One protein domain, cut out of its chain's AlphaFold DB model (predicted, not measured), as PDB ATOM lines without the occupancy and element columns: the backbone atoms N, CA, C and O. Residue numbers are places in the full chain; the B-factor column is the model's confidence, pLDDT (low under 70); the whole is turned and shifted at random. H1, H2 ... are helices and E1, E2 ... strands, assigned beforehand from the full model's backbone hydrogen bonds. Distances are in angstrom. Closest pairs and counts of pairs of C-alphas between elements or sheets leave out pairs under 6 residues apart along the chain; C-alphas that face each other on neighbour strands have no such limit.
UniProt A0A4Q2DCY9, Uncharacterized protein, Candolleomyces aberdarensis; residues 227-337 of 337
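This is residues 227 to 337 of the 337 residues of an uncharacterized protein of Candolleomyces aberdarensis (UniProt A0A4Q2DCY9). A small, twisted sheet of three parallel strands, in the order E2, E3, E4, stands beside a row of three helices, H1, H2 and H3, with H2 in the middle touching both others; H2 and H3 only graze the sheet, and H1 is not on it. At one end, beyond the sheet, E1 and the long unnamed stretch of residues 281 to 298 extend the body. The 111 printed residues hold H1, E1, E2, H2, E3, H3 and E4 in that order; the class is mixed, helices and strands, with under half of the residues in named elements. It is compact by its radius of gyration of the C-alphas, 14.1 A, yet elongated, spanning 47 by 24 by 23 A.

H1, residues 229 to 235, touches H2, residues 269 to 280, through residues 271 to 275 of H2 alone; the closest C-alphas, of Asn 229 and Ala 271, are 5.2 A apart, at a shallow tilt of 17 degrees, the same way. E1, residues 246 to 248, pairs with no named strand but is antiparallel to residues 238 to 239. E2, residues 257 to 261, is parallel to E3, residues 299 to 307, with N 258 and O 299 at 2.9 A. E3 bends by 87 degrees at residue 304 and is parallel to E4, residues 327 to 333, with N 300 and O 327 at 2.8 A. H2 and H3, residues 312 to 318, touch at a steep tilt of 59 degrees, the closest C-alphas being those of Val 273 and Pro 312, 6.3 A apart. H2 is only just on the sheet, with 5 pairs of C-alphas within 10 A, and only grazes it; H3 only grazes it too, with residues 312 to 313. E2, H2, E3 and E3, H3, E4 are strand-helix-strand units, parallel neighbour strands with a helix between, each with a right-handed crossover. In H1, H2 and H3 every O i to N i+4 pair is within hydrogen-bond range.

H1 begins at C-alpha 229 (201.007, 164.580, 272.075). H2 measures 16.7 A, E3 17.6 A and E4 16.3 A, ending at C-alpha 333 (189.879, 174.883, 284.824).

The C-alphas farthest apart, of Gly 290 and Asn 336, are 48.4 A apart. The printed part has no cut; the link from H2 to E3 is long. Residues 285 to 286 and 337, the chain's last, have pLDDT under 70.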
ATOM      1  N   LEU A 227     202.966 172.193 272.317       94.25
ATOM      2  CA  LEU A 227     203.149 171.092 273.263       94.25
ATOM      3  C   LEU A 227     202.091 170.016 272.991       94.25
ATOM      4  O   LEU A 227     201.157 169.812 273.762       94.25
ATOM      5  N   ASN A 228     202.220 169.379 271.831       94.56
ATOM      6  CA  ASN A 228     201.320 168.328 271.377       94.56
ATOM      7  C   ASN A 228     201.669 166.956 271.980       94.56
ATOM      8  O   ASN A 228     202.699 166.775 272.639       94.56
ATOM      9  N   ASN A 229     200.817 165.972 271.681       96.31
ATOM     10  CA  ASN A 229     201.007 164.580 272.075       96.31
ATOM     11  C   ASN A 229     202.377 164.004 271.667       96.31
ATOM     12  O   ASN A 229     202.966 163.241 272.423       96.31
ATOM     13  N   ASP A 230     202.941 164.391 270.518       96.44
ATOM     14  CA  ASP A 230     204.247 163.874 270.088       96.44
ATOM     15  C   ASP A 230     205.372 164.286 271.055       96.44
ATOM     16  O   ASP A 230     206.124 163.440 271.542       96.44
ATOM     17  N   ILE A 231     205.456 165.570 271.421       97.12
ATOM     18  CA  ILE A 231     206.476 166.054 272.369       97.12
ATOM     19  C   ILE A 231     206.274 165.473 273.762       97.12
ATOM     20  O   ILE A 231     207.238 165.009 274.375       97.12
ATOM     21  N   LEU A 232     205.040 165.480 274.261       98.06
ATOM     22  CA  LEU A 232     204.724 164.953 275.587       98.06
ATOM     23  C   LEU A 232     204.962 163.439 275.647       98.06
ATOM     24  O   LEU A 232     205.568 162.945 276.598       98.06
ATOM     25  N   GLY A 233     204.617 162.711 274.585       97.81
ATOM     26  CA  GLY A 233     204.914 161.291 274.419       97.81
ATOM     27  C   GLY A 233     206.415 161.000 274.348       97.81
ATOM     28  O   GLY A 233     206.875 160.009 274.908       97.81
ATOM     29  N   HIS A 234     207.212 161.878 273.736       97.88
ATOM     30  CA  HIS A 234     208.673 161.778 273.747       97.88
ATOM     31  C   HIS A 234     209.297 162.070 275.114       97.88
ATOM     32  O   HIS A 234     210.343 161.507 275.436       97.88
ATOM     33  N   LEU A 235     208.674 162.928 275.920       98.19
ATOM     34  CA  LEU A 235     209.058 163.170 277.310       98.19
ATOM     35  C   LEU A 235     208.523 162.089 278.258       98.19
ATOM     36  O   LEU A 235     208.932 162.063 279.417       98.19
ATOM     37  N   SER A 236     207.658 161.187 277.800       97.88
ATOM     38  CA  SER A 236     207.047 160.136 278.616       97.88
ATOM     39  C   SER A 236     207.788 158.807 278.475       97.88
ATOM     40  O   SER A 236     208.131 158.408 277.360       97.88
ATOM     41  N   PRO A 237     208.062 158.088 279.576       96.44
ATOM     42  CA  PRO A 237     208.525 156.714 279.468       96.44
ATOM     43  C   PRO A 237     207.444 155.861 278.804       96.44
ATOM     44  O   PRO A 237     206.263 155.986 279.125       96.44
ATOM     45  N   LYS A 238     207.850 154.970 277.898       95.75
ATOM     46  CA  LYS A 238     206.936 153.965 277.341       95.75
ATOM     47  C   LYS A 238     207.126 152.650 278.058       95.75
ATOM     48  O   LYS A 238     208.262 152.244 278.299       95.75
ATOM     49  N   PHE A 239     206.018 151.987 278.351       93.56
ATOM     50  CA  PHE A 239     206.000 150.717 279.058       93.56
ATOM     51  C   PHE A 239     205.613 149.568 278.124       93.56
ATOM     52  O   PHE A 239     205.071 149.782 277.038       93.56
ATOM     53  N   ASP A 240     205.927 148.345 278.534       92.69
ATOM     54  CA  ASP A 240     205.384 147.130 277.935       92.69
ATOM     55  C   ASP A 240     203.869 147.001 278.190       92.69
ATOM     56  O   ASP A 240     203.260 147.805 278.895       92.69
ATOM     57  N   GLN A 241     203.242 145.972 277.614       91.50
ATOM     58  CA  GLN A 241     201.803 145.722 277.789       91.50
ATOM     59  C   GLN A 241     201.411 145.480 279.253       91.50
ATOM     60  O   GLN A 241     200.277 145.751 279.634       91.50
ATOM     61  N   ALA A 242     202.343 144.979 280.069       90.12
ATOM     62  CA  ALA A 242     202.131 144.772 281.496       90.12
ATOM     63  C   ALA A 242     202.250 146.077 282.305       90.12
ATOM     64  O   ALA A 242     201.883 146.102 283.476       90.12
ATOM     65  N   GLY A 243     202.767 147.156 281.707       87.56
ATOM     66  CA  GLY A 243     203.025 148.417 282.393       87.56
ATOM     67  C   GLY A 243     204.201 148.352 283.373       87.56
ATOM     68  O   GLY A 243     204.332 149.245 284.204       87.56
ATOM     69  N   THR A 244     205.029 147.304 283.298       86.81
ATOM     70  CA  THR A 244     206.052 146.986 284.310       86.81
ATOM     71  C   THR A 244     207.466 147.336 283.874       86.81
ATOM     72  O   THR A 244     208.269 147.766 284.702       86.81
ATOM     73  N   THR A 245     207.768 147.196 282.582       89.06
ATOM     74  CA  THR A 245     209.115 147.411 282.038       89.06
ATOM     75  C   THR A 245     209.107 148.584 281.077       89.06
ATOM     76  O   THR A 245     208.219 148.688 280.233       89.06
ATOM     77  N   ILE A 246     210.113 149.454 281.164       92.31
ATOM     78  CA  ILE A 246     210.279 150.556 280.212       92.31
ATOM     79  C   ILE A 246     210.844 150.007 278.899       92.31
ATOM     80  O   ILE A 246     211.940 149.451 278.870       92.31
ATOM     81  N   THR A 247     210.113 150.196 277.804       92.75
ATOM     82  CA  THR A 247     210.493 149.766 276.448       92.75
ATOM     83  C   THR A 247     211.234 150.854 275.674       92.75
ATOM     84  O   THR A 247     212.022 150.552 274.780       92.75
ATOM     85  N   GLN A 248     211.010 152.125 276.020       92.75
ATOM     86  CA  GLN A 248     211.676 153.265 275.397       92.75
ATOM     87  C   GLN A 248     212.009 154.328 276.447       92.75
ATOM     88  O   GLN A 248     211.134 154.788 277.182       92.75
ATOM     89  N   LEU A 249     213.279 154.742 276.481       94.25
ATOM     90  CA  LEU A 249     213.725 155.859 277.309       94.25
ATOM     91  C   LEU A 249     213.124 157.180 276.801       94.25
ATOM     92  O   LEU A 249     213.204 157.449 275.596       94.25
ATOM     93  N   PRO A 250     212.579 158.022 277.693       97.12
ATOM     94  CA  PRO A 250     212.114 159.345 277.320       97.12
ATOM     95  C   PRO A 250     213.286 160.289 277.051       97.12
ATOM     96  O   PRO A 250     214.402 160.105 277.551       97.12
ATOM     97  N   LEU A 251     213.003 161.360 276.315       97.50
ATOM     98  CA  LEU A 251     213.846 162.549 276.301       97.50
ATOM     99  C   LEU A 251     213.896 163.145 277.710       97.50
ATOM    100  O   LEU A 251     212.916 163.084 278.455       97.50
ATOM    101  N   CYS A 252     215.049 163.709 278.075       97.94
ATOM    102  CA  CYS A 252     215.281 164.293 279.396       97.94
ATOM    103  C   CYS A 252     214.859 163.330 280.537       97.94
ATOM    104  O   CYS A 252     213.896 163.584 281.274       97.94
ATOM    105  N   PRO A 253     215.519 162.167 280.679       97.12
ATOM    106  CA  PRO A 253     215.088 161.117 281.608       97.12
ATOM    107  C   PRO A 253     215.125 161.545 283.080       97.12
ATOM    108  O   PRO A 253     214.427 160.950 283.895       97.12
ATOM    109  N   ASN A 254     215.872 162.599 283.409       97.62
ATOM    110  CA  ASN A 254     216.084 163.068 284.774       97.62
ATOM    111  C   ASN A 254     215.144 164.201 285.225       97.62
ATOM    112  O   ASN A 254     215.325 164.703 286.328       97.62
ATOM    113  N   ILE A 255     214.145 164.597 284.422       98.25
ATOM    114  CA  ILE A 255     213.221 165.679 284.802       98.25
ATOM    115  C   ILE A 255     212.458 165.324 286.085       98.25
ATOM    116  O   ILE A 255     211.679 164.373 286.118       98.25
ATOM    117  N   GLU A 256     212.633 166.166 287.099       98.38
ATOM    118  CA  GLU A 256     211.854 166.197 288.338       98.38
ATOM    119  C   GLU A 256     210.879 167.379 288.358       98.38
ATOM    120  O   GLU A 256     209.811 167.289 288.964       98.38
ATOM    121  N   VAL A 257     211.235 168.483 287.693       98.69
ATOM    122  CA  VAL A 257     210.431 169.704 287.632       98.69
ATOM    123  C   VAL A 257     210.169 170.076 286.182       98.69
ATOM    124  O   VAL A 257     211.104 170.350 285.429       98.69
ATOM    125  N   PHE A 258     208.896 170.118 285.802       98.62
ATOM    126  CA  PHE A 258     208.466 170.543 284.479       98.62
ATOM    127  C   PHE A 258     207.678 171.846 284.585       98.62
ATOM    128  O   PHE A 258     206.678 171.925 285.291       98.62
ATOM    129  N   ARG A 259     208.127 172.886 283.893       98.50
ATOM    130  CA  ARG A 259     207.428 174.168 283.822       98.50
ATOM    131  C   ARG A 259     207.040 174.420 282.389       98.50
ATOM    132  O   ARG A 259     207.839 174.195 281.481       98.50
ATOM    133  N   PHE A 260     205.841 174.929 282.179       97.50
ATOM    134  CA  PHE A 260     205.477 175.413 280.867       97.50
ATOM    135  C   PHE A 260     204.608 176.655 280.946       97.50
ATOM    136  O   PHE A 260     203.939 176.923 281.939       97.50
ATOM    137  N   ARG A 261     204.629 177.416 279.859       95.44
ATOM    138  CA  ARG A 261     203.658 178.470 279.590       95.44
ATOM    139  C   ARG A 261     203.213 178.308 278.151       95.44
ATOM    140  O   ARG A 261     204.053 178.367 277.259       95.44
ATOM    141  N   ALA A 262     201.924 178.096 277.938       93.50
ATOM    142  CA  ALA A 262     201.332 177.890 276.622       93.50
ATOM    143  C   ALA A 262     200.066 178.741 276.482       93.50
ATOM    144  O   ALA A 262     199.444 179.101 277.483       93.50
ATOM    145  N   CYS A 263     199.682 179.079 275.250       90.38
ATOM    146  CA  CYS A 263     198.387 179.718 275.021       90.38
ATOM    147  C   CYS A 263     197.257 178.691 275.138       90.38
ATOM    148  O   CYS A 263     197.447 177.523 274.814       90.38
ATOM    149  N   SER A 264     196.070 179.122 275.566       88.38
ATOM    150  CA  SER A 264     194.902 178.237 275.656       88.38
ATOM    151  C   SER A 264     194.637 177.534 274.315       88.38
ATOM    152  O   SER A 264     194.610 178.191 273.273       88.38
ATOM    153  N   GLY A 265     194.476 176.207 274.345       88.94
ATOM    154  CA  GLY A 265     194.288 175.362 273.157       88.94
ATOM    155  C   GLY A 265     195.583 174.882 272.488       88.94
ATOM    156  O   GLY A 265     195.527 174.109 271.537       88.94
ATOM    157  N   GLU A 266     196.752 175.316 272.961       91.50
ATOM    158  CA  GLU A 266     198.046 174.866 272.435       91.50
ATOM    159  C   GLU A 266     198.513 173.536 273.045       91.50
ATOM    160  O   GLU A 266     199.269 172.795 272.413       91.50
ATOM    161  N   LEU A 267     198.099 173.256 274.281       94.94
ATOM    162  CA  LEU A 267     198.436 172.033 274.996       94.94
ATOM    163  C   LEU A 267     197.400 170.955 274.679       94.94
ATOM    164  O   LEU A 267     196.198 171.184 274.819       94.94
ATOM    165  N   ASP A 268     197.869 169.764 274.321       95.81
ATOM    166  CA  ASP A 268     197.028 168.569 274.345       95.81
ATOM    167  C   ASP A 268     196.822 168.142 275.812       95.81
ATOM    168  O   ASP A 268     197.721 167.576 276.437       95.81
ATOM    169  N   GLU A 269     195.669 168.501 276.390       97.31
ATOM    170  CA  GLU A 269     195.385 168.327 277.823       97.31
ATOM    171  C   GLU A 269     195.378 166.854 278.260       97.31
ATOM    172  O   GLU A 269     195.851 166.551 279.354       97.31
ATOM    173  N   GLU A 270     194.908 165.931 277.413       98.06
ATOM    174  CA  GLU A 270     194.899 164.495 277.731       98.06
ATOM    175  C   GLU A 270     196.321 163.931 277.677       98.06
ATOM    176  O   GLU A 270     196.771 163.292 278.630       98.06
ATOM    177  N   ALA A 271     197.084 164.260 276.626       97.81
ATOM    178  CA  ALA A 271     198.483 163.847 276.528       97.81
ATOM    179  C   ALA A 271     199.349 164.431 277.660       97.81
ATOM    180  O   ALA A 271     200.349 163.837 278.067       97.81
ATOM    181  N   PHE A 272     198.976 165.595 278.195       98.38
ATOM    182  CA  PHE A 272     199.629 166.186 279.358       98.38
ATOM    183  C   PHE A 272     199.361 165.391 280.641       98.38
ATOM    184  O   PHE A 272     200.296 165.140 281.408       98.38
ATOM    185  N   VAL A 273     198.120 164.949 280.864       98.56
ATOM    186  CA  VAL A 273     197.791 164.057 281.988       98.56
ATOM    187  C   VAL A 273     198.501 162.708 281.823       98.56
ATOM    188  O   VAL A 273     199.107 162.237 282.788       98.56
ATOM    189  N   ASP A 274     198.520 162.135 280.611       98.19
ATOM    190  CA  ASP A 274     199.261 160.904 280.285       98.19
ATOM    191  C   ASP A 274     200.754 161.042 280.608       98.19
ATOM    192  O   ASP A 274     201.358 160.148 281.203       98.19
ATOM    193  N   PHE A 275     201.353 162.185 280.262       98.38
ATOM    194  CA  PHE A 275     202.753 162.478 280.553       98.38
ATOM    195  C   PHE A 275     203.052 162.480 282.055       98.38
ATOM    196  O   PHE A 275     204.017 161.842 282.498       98.38
ATOM    197  N   ILE A 276     202.227 163.167 282.851       98.38
ATOM    198  CA  ILE A 276     202.392 163.205 284.308       98.38
ATOM    199  C   ILE A 276     202.216 161.802 284.890       98.38
ATOM    200  O   ILE A 276     203.049 161.368 285.688       98.38
ATOM    201  N   GLU A 277     201.173 161.079 284.479       97.88
ATOM    202  CA  GLU A 277     200.910 159.712 284.930       97.88
ATOM    203  C   GLU A 277     202.111 158.798 284.648       97.88
ATOM    204  O   GLU A 277     202.638 158.157 285.563       97.88
ATOM    205  N   ALA A 278     202.600 158.787 283.406       96.88
ATOM    206  CA  ALA A 278     203.720 157.953 282.984       96.88
ATOM    207  C   ALA A 278     204.998 158.249 283.786       96.88
ATOM    208  O   ALA A 278     205.732 157.328 284.147       96.88
ATOM    209  N   ARG A 279     205.262 159.522 284.106       96.81
ATOM    210  CA  ARG A 279     206.427 159.949 284.903       96.81
ATOM    211  C   ARG A 279     206.267 159.767 286.412       96.81
ATOM    212  O   ARG A 279     207.262 159.826 287.138       96.81
ATOM    213  N   ARG A 280     205.042 159.589 286.905       95.81
ATOM    214  CA  ARG A 280     204.746 159.335 288.324       95.81
ATOM    215  C   ARG A 280     204.615 157.856 288.655       95.81
ATOM    216  O   ARG A 280     204.734 157.520 289.837       95.81
ATOM    217  N   ARG A 281     204.376 157.009 287.647       93.62
ATOM    218  CA  ARG A 281     204.232 155.559 287.785       93.62
ATOM    219  C   ARG A 281     205.448 154.959 288.486       93.62
ATOM    220  O   ARG A 281     206.591 155.210 288.106       93.62
ATOM    221  N   GLU A 282     205.189 154.154 289.509       84.44
ATOM    222  CA  GLU A 282     206.238 153.406 290.190       84.44
ATOM    223  C   GLU A 282     206.745 152.305 289.269       84.44
ATOM    224  O   GLU A 282     206.051 151.338 288.966       84.44
ATOM    225  N   VAL A 283     207.980 152.460 288.813       80.19
ATOM    226  CA  VAL A 283     208.708 151.355 288.208       80.19
ATOM    227  C   VAL A 283     209.401 150.659 289.360       80.19
ATOM    228  O   VAL A 283     210.205 151.288 290.054       80.19
ATOM    229  N   ASN A 284     209.071 149.383 289.595       70.38
ATOM    230  CA  ASN A 284     209.835 148.527 290.503       70.38
ATOM    231  C   ASN A 284     211.312 148.820 290.242       70.38
ATOM    232  O   ASN A 284     211.708 148.732 289.085       70.38
ATOM    233  N   ASN A 285     212.069 149.226 291.270       61.38
ATOM    234  CA  ASN A 285     213.411 149.847 291.229       61.38
ATOM    235  C   ASN A 285     214.523 149.058 290.491       61.38
ATOM    236  O   ASN A 285     215.712 149.270 290.739       61.38
ATOM    237  N   GLN A 286     214.174 148.124 289.616       68.12
ATOM    238  CA  GLN A 286     215.047 147.494 288.658       68.12
ATOM    239  C   GLN A 286     215.737 148.578 287.822       68.12
ATOM    240  O   GLN A 286     215.080 149.332 287.099       68.12
ATOM    241  N   PRO A 287     217.066 148.705 287.953       70.75
ATOM    242  CA  PRO A 287     217.817 149.598 287.097       70.75
ATOM    243  C   PRO A 287     217.621 149.167 285.644       70.75
ATOM    244  O   PRO A 287     217.663 147.976 285.334       70.75
ATOM    245  N   LEU A 288     217.436 150.142 284.754       78.75
ATOM    246  CA  LEU A 288     217.442 149.876 283.320       78.75
ATOM    247  C   LEU A 288     218.819 149.362 282.899       78.75
ATOM    248  O   LEU A 288     219.813 149.560 283.610       78.75
ATOM    249  N   GLU A 289     218.895 148.748 281.718       74.62
ATOM    250  CA  GLU A 289     220.179 148.385 281.120       74.62
ATOM    251  C   GLU A 289     221.144 149.587 281.156       74.62
ATOM    252  O   GLU A 289     220.817 150.706 280.751       74.62
ATOM    253  N   GLY A 290     222.330 149.367 281.728       77.31
ATOM    254  CA  GLY A 290     223.321 150.422 281.953       77.31
ATOM    255  C   GLY A 290     223.134 151.248 283.233       77.31
ATOM    256  O   GLY A 290     223.734 152.314 283.348       77.31
ATOM    257  N   GLY A 291     222.318 150.797 284.193       80.94
ATOM    258  CA  GLY A 291     222.177 151.439 285.508       80.94
ATOM    259  C   GLY A 291     221.380 152.745 285.489       80.94
ATOM    260  O   GLY A 291     221.354 153.470 286.485       80.94
ATOM    261  N   ARG A 292     220.739 153.065 284.360       82.19
ATOM    262  CA  ARG A 292     219.980 154.304 284.192       82.19
ATOM    263  C   ARG A 292     218.676 154.231 284.981       82.19
ATOM    264  O   ARG A 292     218.032 153.185 285.056       82.19
ATOM    265  N   ARG A 293     218.289 155.365 285.555       88.81
ATOM    266  CA  ARG A 293     217.013 155.555 286.250       88.81
ATOM    267  C   ARG A 293     216.255 156.688 285.574       88.81
ATOM    268  O   ARG A 293     216.875 157.604 285.042       88.81
ATOM    269  N   ILE A 294     214.931 156.595 285.581       93.62
ATOM    270  CA  ILE A 294     214.057 157.696 285.181       93.62
ATOM    271  C   ILE A 294     213.650 158.414 286.458       93.62
ATOM    272  O   ILE A 294     213.202 157.772 287.409       93.62
ATOM    273  N   ALA A 295     213.846 159.726 286.491       95.12
ATOM    274  CA  ALA A 295     213.423 160.522 287.627       95.12
ATOM    275  C   ALA A 295     211.894 160.583 287.687       95.12
ATOM    276  O   ALA A 295     211.211 160.716 286.665       95.12
ATOM    277  N   ARG A 296     211.374 160.494 288.912       95.94
ATOM    278  CA  ARG A 296     209.956 160.677 289.200       95.94
ATOM    279  C   ARG A 296     209.636 162.166 289.155       95.94
ATOM    280  O   ARG A 296     210.331 162.959 289.789       95.94
ATOM    281  N   LEU A 297     208.563 162.540 288.464       98.00
ATOM    282  CA  LEU A 297     208.116 163.933 288.429       98.00
ATOM    283  C   LEU A 297     207.635 164.372 289.824       98.00
ATOM    284  O   LEU A 297     206.912 163.640 290.509       98.00
ATOM    285  N   ARG A 298     208.057 165.558 290.260       98.31
ATOM    286  CA  ARG A 298     207.775 166.126 291.589       98.31
ATOM    287  C   ARG A 298     206.976 167.413 291.503       98.31
ATOM    288  O   ARG A 298     206.114 167.651 292.340       98.31
ATOM    289  N   GLU A 299     207.240 168.226 290.493       98.56
ATOM    290  CA  GLU A 299     206.578 169.514 290.330       98.56
ATOM    291  C   GLU A 299     206.207 169.747 288.872       98.56
ATOM    292  O   GLU A 299     207.016 169.523 287.966       98.56
ATOM    293  N   VAL A 300     204.981 170.226 288.674       98.50
ATOM    294  CA  VAL A 300     204.520 170.798 287.419       98.50
ATOM    295  C   VAL A 300     203.965 172.200 287.663       98.50
ATOM    296  O   VAL A 300     203.002 172.386 288.411       98.50
ATOM    297  N   ASP A 301     204.588 173.191 287.031       98.38
ATOM    298  CA  ASP A 301     204.118 174.579 286.991       98.38
ATOM    299  C   ASP A 301     203.507 174.845 285.610       98.38
ATOM    300  O   ASP A 301     204.213 174.811 284.598       98.38
ATOM    301  N   CYS A 302     202.197 175.090 285.570       97.62
ATOM    302  CA  CYS A 302     201.456 175.281 284.324       97.62
ATOM    303  C   CYS A 302     201.428 176.740 283.837       97.62
ATOM    304  O   CYS A 302     200.722 177.041 282.877       97.62
ATOM    305  N   GLY A 303     202.128 177.675 284.491       95.56
ATOM    306  CA  GLY A 303     202.280 179.042 283.983       95.56
ATOM    307  C   GLY A 303     200.971 179.825 283.822       95.56
ATOM    308  O   GLY A 303     200.891 180.696 282.955       95.56
ATOM    309  N   TYR A 304     199.973 179.527 284.659       95.75
ATOM    310  CA  TYR A 304     198.587 180.015 284.592       95.75
ATOM    311  C   TYR A 304     197.829 179.542 283.342       95.75
ATOM    312  O   TYR A 304     197.054 180.298 282.768       95.75
ATOM    313  N   TYR A 305     198.068 178.302 282.901       95.81
ATOM    314  CA  TYR A 305     197.330 177.699 281.790       95.81
ATOM    315  C   TYR A 305     195.860 177.440 282.156       95.81
ATOM    316  O   TYR A 305     195.557 176.910 283.231       95.81
ATOM    317  N   ASP A 306     194.971 177.773 281.221       95.94
ATOM    318  CA  ASP A 306     193.526 177.581 281.324       95.94
ATOM    319  C   ASP A 306     193.117 176.269 280.641       95.94
ATOM    320  O   ASP A 306     192.992 176.215 279.412       95.94
ATOM    321  N   PHE A 307     192.904 175.228 281.446       96.62
ATOM    322  CA  PHE A 307     192.374 173.940 281.005       96.62
ATOM    323  C   PHE A 307     190.883 174.056 280.677       96.62
ATOM    324  O   PHE A 307     190.117 174.670 281.430       96.62
ATOM    325  N   ARG A 308     190.456 173.447 279.572       95.81
ATOM    326  CA  ARG A 308     189.069 173.510 279.088       95.81
ATOM    327  C   ARG A 308     188.403 172.153 279.022       95.81
ATOM    328  O   ARG A 308     187.224 172.043 279.348       95.81
ATOM    329  N   SER A 309     189.124 171.124 278.587       96.31
ATOM    330  CA  SER A 309     188.535 169.803 278.397       96.31
ATOM    331  C   SER A 309     188.634 168.958 279.659       96.31
ATOM    332  O   SER A 309     187.718 168.183 279.935       96.31
ATOM    333  N   ILE A 310     189.698 169.117 280.451       96.94
ATOM    334  CA  ILE A 310     189.999 168.208 281.562       96.94
ATOM    335  C   ILE A 310     190.421 168.980 282.813       96.94
ATOM    336  O   ILE A 310     191.281 169.848 282.750       96.94
ATOM    337  N   ASP A 311     189.859 168.631 283.976       97.88
ATOM    338  CA  ASP A 311     190.452 169.004 285.268       97.88
ATOM    339  C   ASP A 311     191.667 168.089 285.508       97.88
ATOM    340  O   ASP A 311     191.477 166.903 285.816       97.88
ATOM    341  N   PRO A 312     192.912 168.590 285.376       97.50
ATOM    342  CA  PRO A 312     194.093 167.739 285.455       97.50
ATOM    343  C   PRO A 312     194.251 167.119 286.849       97.50
ATOM    344  O   PRO A 312     194.683 165.975 286.977       97.50
ATOM    345  N   GLY A 313     193.854 167.826 287.912       97.56
ATOM    346  CA  GLY A 313     193.933 167.307 289.273       97.56
ATOM    347  C   GLY A 313     192.950 166.162 289.513       97.56
ATOM    348  O   GLY A 313     193.306 165.164 290.144       97.56
ATOM    349  N   ALA A 314     191.715 166.289 289.023       98.06
ATOM    350  CA  ALA A 314     190.723 165.221 289.107       98.06
ATOM    351  C   ALA A 314     191.105 164.018 288.229       98.06
ATOM    352  O   ALA A 314     191.024 162.883 288.698       98.06
ATOM    353  N   ALA A 315     191.578 164.257 287.003       98.31
ATOM    354  CA  ALA A 315     191.995 163.205 286.081       98.31
ATOM    355  C   ALA A 315     193.140 162.357 286.655       98.31
ATOM    356  O   ALA A 315     193.026 161.134 286.697       98.31
ATOM    357  N   LEU A 316     194.190 162.986 287.194       98.25
ATOM    358  CA  LEU A 316     195.310 162.274 287.823       98.25
ATOM    359  C   LEU A 316     194.857 161.400 289.002       98.25
ATOM    360  O   LEU A 316     195.244 160.235 289.092       98.25
ATOM    361  N   ARG A 317     193.980 161.923 289.871       97.81
ATOM    362  CA  ARG A 317     193.412 161.148 290.989       97.81
ATOM    363  C   ARG A 317     192.582 159.960 290.506       97.81
ATOM    364  O   ARG A 317     192.733 158.865 291.039       97.81
ATOM    365  N   ASN A 318     191.745 160.157 289.490       98.25
ATOM    366  CA  ASN A 318     190.917 159.092 288.918       98.25
ATOM    367  C   ASN A 318     191.760 157.976 288.287       98.25
ATOM    368  O   ASN A 318     191.357 156.817 288.309       98.25
ATOM    369  N   ARG A 319     192.945 158.314 287.769       97.56
ATOM    370  CA  ARG A 319     193.921 157.355 287.235       97.56
ATOM    371  C   ARG A 319     194.802 156.706 288.311       97.56
ATOM    372  O   ARG A 319     195.704 155.943 287.984       97.56
ATOM    373  N   GLY A 320     194.558 156.994 289.591       96.88
ATOM    374  CA  GLY A 320     195.319 156.428 290.707       96.88
ATOM    375  C   GLY A 320     196.756 156.942 290.792       96.88
ATOM    376  O   GLY A 320     197.603 156.277 291.388       96.88
ATOM    377  N   VAL A 321     197.052 158.105 290.201       96.62
ATOM    378  CA  VAL A 321     198.370 158.729 290.342       96.62
ATOM    379  C   VAL A 321     198.567 159.110 291.801       96.62
ATOM    380  O   VAL A 321     197.777 159.863 292.371       96.62
ATOM    381  N   ASP A 322     199.640 158.601 292.403       95.25
ATOM    382  CA  ASP A 322     200.058 159.028 293.731       95.25
ATOM    383  C   ASP A 322     200.400 160.524 293.696       95.25
ATOM    384  O   ASP A 322     201.271 160.960 292.934       95.25
ATOM    385  N   MET A 323     199.709 161.299 294.528       96.38
ATOM    386  CA  MET A 323     199.872 162.746 294.649       96.38
ATOM    387  C   MET A 323     200.780 163.133 295.828       96.38
ATOM    388  O   MET A 323     201.050 164.316 296.029       96.38
ATOM    389  N   GLU A 324     201.274 162.168 296.613       95.69
ATOM    390  CA  GLU A 324     202.207 162.436 297.702       95.69
ATOM    391  C   GLU A 324     203.528 162.994 297.153       95.69
ATOM    392  O   GLU A 324     204.112 162.485 296.187       95.69
ATOM    393  N   ALA A 325     203.990 164.094 297.756       94.56
ATOM    394  CA  ALA A 325     205.167 164.846 297.321       94.56
ATOM    395  C   ALA A 325     205.134 165.292 295.837       94.56
ATOM    396  O   ALA A 325     206.191 165.556 295.256       94.56
ATOM    397  N   PHE A 326     203.942 165.383 295.234       97.69
ATOM    398  CA  PHE A 326     203.714 165.943 293.905       97.69
ATOM    399  C   PHE A 326     202.956 167.270 293.997       97.69
ATOM    400  O   PHE A 326     201.964 167.382 294.716       97.69
ATOM    401  N   SER A 327     203.412 168.274 293.251       98.19
ATOM    402  CA  SER A 327     202.796 169.599 293.201       98.19
ATOM    403  C   SER A 327     202.406 169.954 291.771       98.19
ATOM    404  O   SER A 327     203.254 169.956 290.883       98.19
ATOM    405  N   LEU A 328     201.129 170.276 291.555       98.00
ATOM    406  CA  LEU A 328     200.597 170.775 290.287       98.00
ATOM    407  C   LEU A 328     200.037 172.180 290.527       98.00
ATOM    408  O   LEU A 328     199.022 172.335 291.208       98.00
ATOM    409  N   THR A 329     200.711 173.203 290.004       98.12
ATOM    410  CA  THR A 329     200.468 174.605 290.378       98.12
ATOM    411  C   THR A 329     200.202 175.506 289.175       98.12
ATOM    412  O   THR A 329     200.471 175.136 288.034       98.12
ATOM    413  N   LYS A 330     199.664 176.702 289.458       96.44
ATOM    414  CA  LYS A 330     199.400 177.774 288.484       96.44
ATOM    415  C   LYS A 330     198.607 177.288 287.266       96.44
ATOM    416  O   LYS A 330     199.059 177.416 286.137       96.44
ATOM    417  N   TRP A 331     197.423 176.741 287.502       96.81
ATOM    418  CA  TRP A 331     196.471 176.372 286.457       96.81
ATOM    419  C   TRP A 331     195.057 176.781 286.862       96.81
ATOM    420  O   TRP A 331     194.764 176.952 288.050       96.81
ATOM    421  N   HIS A 332     194.190 176.908 285.867       96.50
ATOM    422  CA  HIS A 332     192.759 177.123 286.032       96.50
ATOM    423  C   HIS A 332     191.990 176.092 285.201       96.50
ATOM    424  O   HIS A 332     192.519 175.587 284.214       96.50
ATOM    425  N   TYR A 333     190.760 175.763 285.596       96.00
ATOM    426  CA  TYR A 333     189.879 174.883 284.824       96.00
ATOM    427  C   TYR A 333     188.533 175.560 284.581       96.00
ATOM    428  O   TYR A 333     187.845 175.953 285.528       96.00
ATOM    429  N   TYR A 334     188.171 175.690 283.306       94.88
ATOM    430  CA  TYR A 334     186.963 176.362 282.838       94.88
ATOM    431  C   TYR A 334     186.218 175.483 281.815       94.88
ATOM    432  O   TYR A 334     186.359 175.695 280.613       94.88
ATOM    433  N   PRO A 335     185.379 174.527 282.256       88.81
ATOM    434  CA  PRO A 335     184.724 173.551 281.370       88.81
ATOM    435  C   PRO A 335     183.718 174.126 280.356       88.81
ATOM    436  O   PRO A 335     183.190 173.380 279.538       88.81
ATOM    437  N   ASN A 336     183.404 175.423 280.427       84.88
ATOM    438  CA  ASN A 336     182.288 176.048 279.706       84.88
ATOM    439  C   ASN A 336     182.687 177.320 278.920       84.88
ATOM    440  O   ASN A 336     181.814 178.143 278.634       84.88
ATOM    441  N   LEU A 337     183.978 177.513 278.618       69.88
ATOM    442  CA  LEU A 337     184.515 178.627 277.810       69.88
ATOM    443  C   LEU A 337     185.078 178.131 276.475       69.88
ATOM    444  O   LEU A 337     184.775 178.770 275.445       69.88
TER     445      LEU A 337